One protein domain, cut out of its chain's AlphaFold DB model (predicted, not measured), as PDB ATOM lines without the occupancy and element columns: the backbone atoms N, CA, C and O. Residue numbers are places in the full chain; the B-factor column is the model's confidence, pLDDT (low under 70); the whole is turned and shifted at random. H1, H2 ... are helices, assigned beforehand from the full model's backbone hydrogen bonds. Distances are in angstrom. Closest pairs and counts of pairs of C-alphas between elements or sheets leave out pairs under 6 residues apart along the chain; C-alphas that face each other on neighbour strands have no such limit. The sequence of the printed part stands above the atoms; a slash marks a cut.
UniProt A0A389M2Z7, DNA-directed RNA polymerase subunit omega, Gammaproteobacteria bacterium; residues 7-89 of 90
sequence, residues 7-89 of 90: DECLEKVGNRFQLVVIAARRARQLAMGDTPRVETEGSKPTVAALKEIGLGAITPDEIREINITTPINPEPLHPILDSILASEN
ATOM      1  N   ASP A   7      56.644  63.583 129.765       90.31
ATOM      2  CA  ASP A   7      56.010  64.754 129.156       90.31
ATOM      3  C   ASP A   7      55.698  64.507 127.673       90.31
ATOM      4  O   ASP A   7      54.557  64.698 127.261       90.31
ATOM      5  N   GLU A   8      56.634  63.926 126.913       90.94
ATOM      6  CA  GLU A   8      56.399  63.508 125.518       90.94
ATOM      7  C   GLU A   8      55.241  62.503 125.398       90.94
ATOM      8  O   GLU A   8      54.441  62.559 124.467       90.94
ATOM      9  N   CYS A   9      55.105  61.586 126.360       90.94
ATOM     10  CA  CYS A   9      53.987  60.642 126.378       90.94
ATOM     11  C   CYS A   9      52.650  61.339 126.688       90.94
ATOM     12  O   CYS A   9      51.602  60.967 126.153       90.94
ATOM     13  N   LEU A  10      52.671  62.345 127.565       91.62
ATOM     14  CA  LEU A  10      51.485  63.105 127.947       91.62
ATOM     15  C   LEU A  10      51.013  64.049 126.850       91.62
ATOM     16  O   LEU A  10      49.807  64.238 126.733       91.62
ATOM     17  N   GLU A  11      51.902  64.560 126.004       91.88
ATOM     18  CA  GLU A  11      51.507  65.323 124.814       91.88
ATOM     19  C   GLU A  11      50.635  64.502 123.849       91.88
ATOM     20  O   GLU A  11      49.813  65.065 123.129       91.88
ATOM     21  N   LYS A  12      50.774  63.168 123.845       89.94
ATOM     22  CA  LYS A  12      50.022  62.273 122.948       89.94
ATOM     23  C   LYS A  12      48.706  61.772 123.533       89.94
ATOM     24  O   LYS A  12      47.752  61.573 122.791       89.94
ATOM     25  N   VAL A  13      48.654  61.542 124.848       87.19
ATOM     26  CA  VAL A  13      47.485  60.940 125.527       87.19
ATOM     27  C   VAL A  13      46.683  61.964 126.340       87.19
ATOM     28  O   VAL A  13      45.495  61.774 126.581       87.19
ATOM     29  N   GLY A  14      47.307  63.043 126.812       88.19
ATOM     30  CA  GLY A  14      46.676  64.115 127.592       88.19
ATOM     31  C   GLY A  14      46.329  63.763 129.047       88.19
ATOM     32  O   GLY A  14      46.162  64.659 129.871       88.19
ATOM     33  N   ASN A  15      46.250  62.477 129.406       91.06
ATOM     34  CA  ASN A  15      45.877  62.023 130.747       91.06
ATOM     35  C   ASN A  15      46.854  60.969 131.298       91.06
ATOM     36  O   ASN A  15      47.112  59.946 130.666       91.06
ATOM     37  N   ARG A  16      47.355  61.188 132.524       91.75
ATOM     38  CA  ARG A  16      48.325  60.301 133.200       91.75
ATOM     39  C   ARG A  16      47.768  58.916 133.523       91.75
ATOM     40  O   ARG A  16      48.472  57.928 133.343       91.75
ATOM     41  N   PHE A  17      46.522  58.821 133.981       91.44
ATOM     42  CA  PHE A  17      45.892  57.530 134.268       91.44
ATOM     43  C   PHE A  17      45.679  56.738 132.984       91.44
ATOM     44  O   PHE A  17      46.004  55.553 132.917       91.44
ATOM     45  N   GLN A  18      45.194  57.413 131.943       89.62
ATOM     46  CA  GLN A  18      44.995  56.801 130.638       89.62
ATOM     47  C   GLN A  18      46.326  56.349 130.026       89.62
ATOM     48  O   GLN A  18      46.405  55.235 129.519       89.62
ATOM     49  N   LEU A  19      47.389  57.151 130.155       91.25
ATOM     50  CA  LEU A  19      48.740  56.777 129.740       91.25
ATOM     51  C   LEU A  19      49.187  55.470 130.404       91.25
ATOM     52  O   LEU A  19      49.648  54.570 129.710       91.25
ATOM     53  N   VAL A  20      49.014  55.332 131.723       92.00
ATOM     54  CA  VAL A  20      49.382  54.102 132.447       92.00
ATOM     55  C   VAL A  20      48.600  52.897 131.921       92.00
ATOM     56  O   VAL A  20      49.194  51.850 131.666       92.00
ATOM     57  N   VAL A  21      47.288  53.040 131.715       90.62
ATOM     58  CA  VAL A  21      46.431  51.954 131.209       90.62
ATOM     59  C   VAL A  21      46.836  51.535 129.795       90.62
ATOM     60  O   VAL A  21      47.006  50.344 129.523       90.62
ATOM     61  N   ILE A  22      47.027  52.501 128.898       91.12
ATOM     62  CA  ILE A  22      47.393  52.270 127.498       91.12
ATOM     63  C   ILE A  22      48.797  51.665 127.398       91.12
ATOM     64  O   ILE A  22      48.985  50.661 126.710       91.12
ATOM     65  N   ALA A  23      49.769  52.216 128.128       91.75
ATOM     66  CA  ALA A  23      51.133  51.703 128.155       91.75
ATOM     67  C   ALA A  23      51.185  50.273 128.710       91.75
ATOM     68  O   ALA A  23      51.869  49.426 128.141       91.75
ATOM     69  N   ALA A  24      50.426  49.966 129.770       91.88
ATOM     70  CA  ALA A  24      50.348  48.616 130.328       91.88
ATOM     71  C   ALA A  24      49.734  47.612 129.340       91.88
ATOM     72  O   ALA A  24      50.237  46.494 129.199       91.88
ATOM     73  N   ARG A  25      48.674  48.009 128.624       91.19
ATOM     74  CA  ARG A  25      48.082  47.195 127.554       91.19
ATOM     75  C   ARG A  25      49.096  46.930 126.448       91.19
ATOM     76  O   ARG A  25      49.372  45.774 126.134       91.19
ATOM     77  N   ARG A  26      49.705  47.978 125.900       92.94
ATOM     78  CA  ARG A  26      50.663  47.832 124.804       92.94
ATOM     79  C   ARG A  26      51.886  47.011 125.209       92.94
ATOM     80  O   ARG A  26      52.286  46.110 124.483       92.94
ATOM     81  N   ALA A  27      52.415  47.229 126.411       92.56
ATOM     82  CA  ALA A  27      53.517  46.438 126.952       92.56
ATOM     83  C   ALA A  27      53.183  44.943 127.019       92.56
ATOM     84  O   ALA A  27      54.039  44.108 126.737       92.56
ATOM     85  N   ARG A  28      51.937  44.588 127.357       90.50
ATOM     86  CA  ARG A  28      51.485  43.194 127.353       90.50
ATOM     87  C   ARG A  28      51.426  42.611 125.940       90.50
ATOM     88  O   ARG A  28      51.857  41.482 125.766       90.50
ATOM     89  N   GLN A  29      50.940  43.363 124.950       89.12
ATOM     90  CA  GLN A  29      50.943  42.919 123.546       89.12
ATOM     91  C   GLN A  29      52.370  42.619 123.073       89.12
ATOM     92  O   GLN A  29      52.636  41.539 122.555       89.12
ATOM     93  N   LEU A  30      53.308  43.526 123.354       90.69
ATOM     94  CA  LEU A  30      54.726  43.332 123.042       90.69
ATOM     95  C   LEU A  30      55.318  42.120 123.778       90.69
ATOM     96  O   LEU A  30      56.068  41.345 123.194       90.69
ATOM     97  N   ALA A  31      54.945  41.906 125.045       89.19
ATOM     98  CA  ALA A  31      55.365  40.728 125.805       89.19
ATOM     99  C   ALA A  31      54.791  39.410 125.248       89.19
ATOM    100  O   ALA A  31      55.413  38.364 125.400       89.19
ATOM    101  N   MET A  32      53.627  39.458 124.595       88.25
ATOM    102  CA  MET A  32      53.010  38.322 123.899       88.25
ATOM    103  C   MET A  32      53.614  38.069 122.506       88.25
ATOM    104  O   MET A  32      53.185  37.143 121.824       88.25
ATOM    105  N   GLY A  33      54.608  38.859 122.089       87.44
ATOM    106  CA  GLY A  33      55.273  38.720 120.794       87.44
ATOM    107  C   GLY A  33      54.665  39.571 119.678       87.44
ATOM    108  O   GLY A  33      54.952  39.317 118.511       87.44
ATOM    109  N   ASP A  34      53.836  40.568 120.006       88.94
ATOM    110  CA  ASP A  34      53.410  41.555 119.013       88.94
ATOM    111  C   ASP A  34      54.608  42.371 118.501       88.94
ATOM    112  O   ASP A  34      55.601  42.576 119.203       88.94
ATOM    113  N   THR A  35      54.518  42.840 117.260       89.75
ATOM    114  CA  THR A  35      55.639  43.501 116.589       89.75
ATOM    115  C   THR A  35      55.792  44.940 117.096       89.75
ATOM    116  O   THR A  35      54.835  45.724 117.011       89.75
ATOM    117  N   PRO A  36      56.975  45.328 117.612       91.25
ATOM    118  CA  PRO A  36      57.243  46.711 117.974       91.25
ATOM    119  C   PRO A  36      57.349  47.584 116.719       91.25
ATOM    120  O   PRO A  36      57.920  47.186 115.706       91.25
ATOM    121  N   ARG A  37      56.801  48.798 116.787       91.12
ATOM    122  CA  ARG A  37      56.839  49.799 115.705       91.12
ATOM    123  C   ARG A  37      58.069  50.697 115.752       91.12
ATOM    124  O   ARG A  37      58.302  51.477 114.834       91.12
ATOM    125  N   VAL A  38      58.825  50.613 116.837       90.06
ATOM    126  CA  VAL A  38      60.055  51.372 117.060       90.06
ATOM    127  C   VAL A  38      61.173  50.410 117.420       90.06
ATOM    128  O   VAL A  38      60.928  49.284 117.849       90.06
ATOM    129  N   GLU A  39      62.411  50.856 117.262       86.00
ATOM    130  CA  GLU A  39      63.570  50.054 117.626       86.00
ATOM    131  C   GLU A  39      63.686  49.918 119.153       86.00
ATOM    132  O   GLU A  39      63.748  50.899 119.905       86.00
ATOM    133  N   THR A  40      63.682  48.671 119.625       78.00
ATOM    134  CA  THR A  40      63.627  48.328 121.051       78.00
ATOM    135  C   THR A  40      64.739  47.362 121.439       78.00
ATOM    136  O   THR A  40      64.482  46.423 122.192       78.00
ATOM    137  N   GLU A  41      65.964  47.563 120.937       77.50
ATOM    138  CA  GLU A  41      67.109  46.689 121.243       77.50
ATOM    139  C   GLU A  41      67.218  46.431 122.758       77.50
ATOM    140  O   GLU A  41      67.474  47.341 123.552       77.50
ATOM    141  N   GLY A  42      66.914  45.195 123.173       77.69
ATOM    142  CA  GLY A  42      66.967  44.739 124.567       77.69
ATOM    143  C   GLY A  42      66.070  45.486 125.567       77.69
ATOM    144  O   GLY A  42      66.241  45.332 126.777       77.69
ATOM    145  N   SER A  43      65.130  46.316 125.112       82.12
ATOM    146  CA  SER A  43      64.295  47.124 126.005       82.12
ATOM    147  C   SER A  43      63.147  46.301 126.588       82.12
ATOM    148  O   SER A  43      62.478  45.552 125.880       82.12
ATOM    149  N   LYS A  44      62.864  46.480 127.887       89.75
ATOM    150  CA  LYS A  44      61.680  45.875 128.523       89.75
ATOM    151  C   LYS A  44      60.402  46.295 127.770       89.75
ATOM    152  O   LYS A  44      60.321  47.458 127.363       89.75
ATOM    153  N   PRO A  45      59.370  45.434 127.682       91.75
ATOM    154  CA  PRO A  45      58.137  45.734 126.945       91.75
ATOM    155  C   PRO A  45      57.459  47.044 127.372       91.75
ATOM    156  O   PRO A  45      56.935  47.779 126.545       91.75
ATOM    157  N   THR A  46      57.530  47.393 128.660       91.69
ATOM    158  CA  THR A  46      56.994  48.659 129.184       91.69
ATOM    159  C   THR A  46      57.722  49.887 128.640       91.69
ATOM    160  O   THR A  46      57.092  50.893 128.336       91.69
ATOM    161  N   VAL A  47      59.046  49.810 128.489       91.44
ATOM    162  CA  VAL A  47      59.857  50.913 127.948       91.44
ATOM    163  C   VAL A  47      59.629  51.042 126.445       91.44
ATOM    164  O   VAL A  47      59.523  52.153 125.936       91.44
ATOM    165  N   ALA A  48      59.509  49.910 125.748       92.31
ATOM    166  CA  ALA A  48      59.144  49.870 124.339       92.31
ATOM    167  C   ALA A  48      57.780  50.531 124.083       92.31
ATOM    168  O   ALA A  48      57.688  51.435 123.258       92.31
ATOM    169  N   ALA A  49      56.754  50.168 124.858       92.50
ATOM    170  CA  ALA A  49      55.423  50.759 124.754       92.50
ATOM    171  C   ALA A  49      55.427  52.279 124.988       92.50
ATOM    172  O   ALA A  49      54.828  53.025 124.220       92.50
ATOM    173  N   LEU A  50      56.130  52.758 126.022       92.19
ATOM    174  CA  LEU A  50      56.244  54.198 126.283       92.19
ATOM    175  C   LEU A  50      56.969  54.932 125.148       92.19
ATOM    176  O   LEU A  50      56.559  56.030 124.785       92.19
ATOM    177  N   LYS A  51      58.006  54.329 124.551       92.44
ATOM    178  CA  LYS A  51      58.687  54.896 123.375       92.44
ATOM    179  C   LYS A  51      57.754  54.997 122.172       92.44
ATOM    180  O   LYS A  51      57.732  56.038 121.524       92.44
ATOM    181  N   GLU A  52      56.981  53.953 121.879       92.19
ATOM    182  CA  GLU A  52      56.004  53.985 120.783       92.19
ATOM    183  C   GLU A  52      54.962  55.089 120.992       92.19
ATOM    184  O   GLU A  52      54.634  55.802 120.044       92.19
ATOM    185  N   ILE A  53      54.479  55.256 122.229       92.31
ATOM    186  CA  ILE A  53      53.509  56.297 122.582       92.31
ATOM    187  C   ILE A  53      54.144  57.680 122.443       92.31
ATOM    188  O   ILE A  53      53.605  58.494 121.706       92.31
ATOM    189  N   GLY A  54      55.287  57.954 123.079       91.06
ATOM    190  CA  GLY A  54      55.924  59.280 123.042       91.06
ATOM    191  C   GLY A  54      56.340  59.721 121.635       91.06
ATOM    192  O   GLY A  54      56.176  60.884 121.272       91.06
ATOM    193  N   LEU A  55      56.778  58.780 120.792       91.69
ATOM    194  CA  LEU A  55      57.095  59.049 119.386       91.69
ATOM    195  C   LEU A  55      55.847  59.160 118.492       91.69
ATOM    196  O   LEU A  55      55.965  59.527 117.326       91.69
ATOM    197  N   GLY A  56      54.653  58.855 119.010       90.38
ATOM    198  CA  GLY A  56      53.417  58.827 118.227       90.38
ATOM    199  C   GLY A  56      53.389  57.721 117.167       90.38
ATOM    200  O   GLY A  56      52.633  57.818 116.207       90.38
ATOM    201  N   ALA A  57      54.208  56.677 117.327       91.12
ATOM    202  CA  ALA A  57      54.218  55.512 116.440       91.12
ATOM    203  C   ALA A  57      52.973  54.629 116.636       91.12
ATOM    204  O   ALA A  57      52.635  53.814 115.773       91.12
ATOM    205  N   ILE A  58      52.293  54.774 117.775       88.69
ATOM    206  CA  ILE A  58      51.010  54.139 118.057       88.69
ATOM    207  C   ILE A  58      50.060  55.137 118.710       88.69
ATOM    208  O   ILE A  58      50.459  55.931 119.565       88.69
ATOM    209  N   THR A  59      48.796  55.085 118.308       85.31
ATOM    210  CA  THR A  59      47.736  55.903 118.898       85.31
ATOM    211  C   THR A  59      46.948  55.119 119.956       85.31
ATOM    212  O   THR A  59      46.847  53.891 119.873       85.31
ATOM    213  N   PRO A  60      46.370  55.803 120.962       81.69
ATOM    214  CA  PRO A  60      45.466  55.204 121.947       81.69
ATOM    215  C   PRO A  60      44.377  54.312 121.347       81.69
ATOM    216  O   PRO A  60      44.106  53.237 121.877       81.69
ATOM    217  N   ASP A  61      43.786  54.747 120.236       83.50
ATOM    218  CA  ASP A  61      42.663  54.079 119.577       83.50
ATOM    219  C   ASP A  61      43.064  52.765 118.891       83.50
ATOM    220  O   ASP A  61      42.257  51.845 118.759       83.50
ATOM    221  N   GLU A  62      44.330  52.635 118.487       82.88
ATOM    222  CA  GLU A  62      44.868  51.396 117.917       82.88
ATOM    223  C   GLU A  62      45.114  50.320 118.981       82.88
ATOM    224  O   GLU A  62      45.160  49.123 118.670       82.88
ATOM    225  N   ILE A  63      45.261  50.723 120.244       82.19
ATOM    226  CA  ILE A  63      45.531  49.816 121.359       82.19
ATOM    227  C   ILE A  63      44.206  49.190 121.796       82.19
ATOM    228  O   ILE A  63      43.518  49.643 122.711       82.19
ATOM    229  N   ARG A  64      43.851  48.108 121.094       68.81
ATOM    230  CA  ARG A  64      42.635  47.323 121.331       68.81
ATOM    231  C   ARG A  64      42.542  46.824 122.772       68.81
ATOM    232  O   ARG A  64      43.551  46.550 123.429       68.81
ATOM    233  N   GLU A  65      41.307  46.629 123.232       66.06
ATOM    234  CA  GLU A  65      41.043  45.858 124.442       66.06
ATOM    235  C   GLU A  65      41.676  44.474 124.307       66.06
ATOM    236  O   GLU A  65      41.343  43.689 123.419       66.06
ATOM    237  N   ILE A  66      42.616  44.174 125.195       58.81
ATOM    238  CA  ILE A  66      43.112  42.814 125.342       58.81
ATOM    239  C   ILE A  66      42.006  42.060 126.066       58.81
ATOM    240  O   ILE A  66      41.859  42.217 127.280       58.81
ATOM    241  N   ASN A  67      41.244  41.245 125.337       52.50
ATOM    242  CA  ASN A  67      40.481  40.179 125.968       52.50
ATOM    243  C   ASN A  67      41.506  39.304 126.692       52.50
ATOM    244  O   ASN A  67      42.298  38.606 126.059       52.50
ATOM    245  N   ILE A  68      41.542  39.402 128.018       51.47
ATOM    246  CA  ILE A  68      42.328  38.546 128.909       51.47
ATOM    247  C   ILE A  68      41.776  37.113 128.842       51.47
ATOM    248  O   ILE A  68      41.188  36.617 129.790       51.47
ATOM    249  N   THR A  69      41.897  36.464 127.682       47.78
ATOM    250  CA  THR A  69      41.522  35.055 127.484       47.78
ATOM    251  C   THR A  69      42.709  34.134 127.656       47.78
ATOM    252  O   THR A  69      42.505  32.945 127.867       47.78
ATOM    253  N   THR A  70      43.942  34.657 127.594       47.94
ATOM    254  CA  THR A  70      45.088  33.885 128.057       47.94
ATOM    255  C   THR A  70      44.801  33.552 129.508       47.94
ATOM    256  O   THR A  70      44.733  34.496 130.311       47.94
ATOM    257  N   PRO A  71      44.615  32.263 129.855       49.91
ATOM    258  CA  PRO A  71      44.637  31.900 131.248       49.91
ATOM    259  C   PRO A  71      45.939  32.495 131.776       49.91
ATOM    260  O   PRO A  71      46.991  32.381 131.136       49.91
ATOM    261  N   ILE A  72      45.862  33.185 132.917       56.62
ATOM    262  CA  ILE A  72      46.974  33.146 133.864       56.62
ATOM    263  C   ILE A  72      47.307  31.661 133.850       56.62
ATOM    264  O   ILE A  72      46.441  30.896 134.253       56.62
ATOM    265  N   ASN A  73      48.375  31.212 133.194       54.03
ATOM    266  CA  ASN A  73      48.724  29.809 133.301       54.03
ATOM    267  C   ASN A  73      49.161  29.770 134.760       54.03
ATOM    268  O   ASN A  73      50.218  30.355 135.039       54.03
ATOM    269  N   PRO A  74      48.346  29.276 135.726       54.94
ATOM    270  CA  PRO A  74      48.969  28.943 136.981       54.94
ATOM    271  C   PRO A  74      50.064  27.986 136.537       54.94
ATOM    272  O   PRO A  74      49.800  27.032 135.798       54.94
ATOM    273  N   GLU A  75      51.309  28.313 136.859       55.66
ATOM    274  CA  GLU A  75      52.337  27.292 136.881       55.66
ATOM    275  C   GLU A  75      51.667  26.053 137.488       55.66
ATOM    276  O   GLU A  75      51.041  26.202 138.549       55.66
ATOM    277  N   PRO A  76      51.600  24.915 136.762       53.91
ATOM    278  CA  PRO A  76      50.869  23.762 137.257       53.91
ATOM    279  C   PRO A  76      51.377  23.531 138.670       53.91
ATOM    280  O   PRO A  76      52.593  23.453 138.858       53.91
ATOM    281  N   LEU A  77      50.459  23.564 139.651       55.12
ATOM    282  CA  LEU A  77      50.810  23.392 141.056       55.12
ATOM    283  C   LEU A  77      51.747  22.196 141.104       55.12
ATOM    284  O   LEU A  77      51.383  21.110 140.651       55.12
ATOM    285  N   HIS A  78      52.982  22.471 141.518       56.06
ATOM    286  CA  HIS A  78      54.095  21.538 141.495       56.06
ATOM    287  C   HIS A  78      53.597  20.142 141.933       56.06
ATOM    288  O   HIS A  78      52.821  20.084 142.893       56.06
ATOM    289  N   PRO A  79      54.028  19.033 141.297       63.94
ATOM    290  CA  PRO A  79      53.478  17.663 141.439       63.94
ATOM    291  C   PRO A  79      53.542  17.042 142.854       63.94
ATOM    292  O   PRO A  79      53.318  15.848 143.051       63.94
ATOM    293  N   ILE A  80      53.857  17.845 143.866       63.34
ATOM    294  CA  ILE A  80      53.943  17.467 145.271       63.34
ATOM    295  C   ILE A  80      52.561  17.070 145.812       63.34
ATOM    296  O   ILE A  80      52.486  16.127 146.595       63.34
ATOM    297  N   LEU A  81      51.464  17.717 145.386       58.78
ATOM    298  CA  LEU A  81      50.130  17.377 145.910       58.78
ATOM    299  C   LEU A  81      49.692  15.949 145.543       58.78
ATOM    300  O   LEU A  81      49.133  15.263 146.396       58.78
ATOM    301  N   ASP A  82      50.015  15.471 144.338       61.09
ATOM    302  CA  ASP A  82      49.688  14.100 143.913       61.09
ATOM    303  C   ASP A  82      50.452  13.056 144.738       61.09
ATOM    304  O   ASP A  82      49.922  11.998 145.076       61.09
ATOM    305  N   SER A  83      51.689  13.383 145.121       63.16
ATOM    306  CA  SER A  83      52.517  12.527 145.977       63.16
ATOM    307  C   SER A  83      51.997  12.470 147.418       63.16
ATOM    308  O   SER A  83      52.053  11.413 148.042       63.16
ATOM    309  N   ILE A  84      51.466  13.582 147.944       64.25
ATOM    310  CA  ILE A  84      50.904  13.645 149.303       64.25
ATOM    311  C   ILE A  84      49.613  12.822 149.381       64.25
ATOM    312  O   ILE A  84      49.502  11.948 150.240       64.25
ATOM    313  N   LEU A  85      48.690  13.009 148.431       62.19
ATOM    314  CA  LEU A  85      47.409  12.291 148.403       62.19
ATOM    315  C   LEU A  85      47.568  10.775 148.187       62.19
ATOM    316  O   LEU A  85      46.763   9.992 148.694       62.19
ATOM    317  N   ALA A  86      48.611  10.344 147.471       65.81
ATOM    318  CA  ALA A  86      48.928   8.926 147.294       65.81
ATOM    319  C   ALA A  86      49.541   8.276 148.552       65.81
ATOM    320  O   ALA A  86      49.491   7.054 148.685       65.81
ATOM    321  N   SER A  87      50.108   9.068 149.469       67.62
ATOM    322  CA  SER A  87      50.769   8.567 150.683       67.62
ATOM    323  C   SER A  87      49.852   8.423 151.903       67.62
ATOM    324  O   SER A  87      50.222   7.731 152.844       67.62
ATOM    325  N   GLU A  88      48.655   9.020 151.893       69.12
ATOM    326  CA  GLU A  88      47.708   8.954 153.022       69.12
ATOM    327  C   GLU A  88      46.720   7.769 152.951       69.12
ATOM    328  O   GLU A  88      45.951   7.563 153.885       69.12
ATOM    329  N   ASN A  89      46.754   6.956 151.887       61.94
ATOM    330  CA  ASN A  89      45.890   5.775 151.720       61.94
ATOM    331  C   ASN A  89      46.663   4.441 151.748       61.94
ATOM    332  O   ASN A  89      46.416   3.565 150.916       61.94
TER     333      ASN A  89
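What this domain is: This is residues 7 to 89 of the 90 residues of the protein "DNA-directed RNA polymerase subunit omega" of Gammaproteobacteria bacterium (UniProt A0A389M2Z7). Picture a small compact head made of three helices, with a long thin tail that sticks out from it and has a short helix near its tip. In the head H2 and H3 pack on each other at a steep angle, and the short H1 makes a corner with H2 and meets the last residue of H3; residues 71 to 89, with H4 among them, stand free. The printed part has 83 residues with four named helices, in the order H1, H2, H3, H4, and no named strand; the class is all helix, though under half of the residues, 41 of 83, are in named elements. The whole is extended, with a radius of gyration of the C-alphas of 19.1 A and spans of 65 by 27 by 19 A, and the tail makes the length.

How they stand to each other: Start at the first printed residue with H1, residues 7 to 13, and go on to H2, residues 16 to 31. The two touch only at the corner by their tight link, H2 with residues 16 to 19 alone; their closest C-alphas, those of Val 13 and Leu 19, are 6.1 A apart, and their lines are about perpendicular at 87 degrees. Next look at H3, residues 45 to 54, which touches H2: their closest C-alphas, those of Ala 27 and Pro 45, are 4.7 A apart. These two run opposite ways at a steep tilt of 53 degrees. H3 also touches H1, about perpendicular at 80 degrees, and there the closest C-alphas, those of Cys 9 and Gly 54, are 4.1 A apart. H4, residues 80 to 87, is apart from H1, H2 and H3. In H2, H3 and H4 every O i to N i+4 pair is within hydrogen-bond range; in H1 2 of 3 are.

Where its parts are: Find C-alpha 7 at (56.010, 64.754, 129.156), where H1 begins; it runs 10.0 A to C-alpha 13. H2, the longest helix, runs 22.1 A from C-alpha 16 at (48.325, 60.301, 133.200) to C-alpha 31. H3 runs 14.3 A from C-alpha 45 to C-alpha 54. H4 runs 10.9 A and ends at C-alpha 87, at (50.769, 8.567, 150.683).

The domain as a whole: The C-alphas farthest apart, those of Glu 11 and Asn 89, are 65.6 A from each other. Without residues 71 to 89 the body spans 31 by 27 by 16 A. Two links are long: residues 32 to 44 between H2 and H3, and residues 55 to 79 between H3 and H4. The printed part has no cut. The mean pLDDT of the printed part is 79.7, and residues 64 to 89 of this model are under 70.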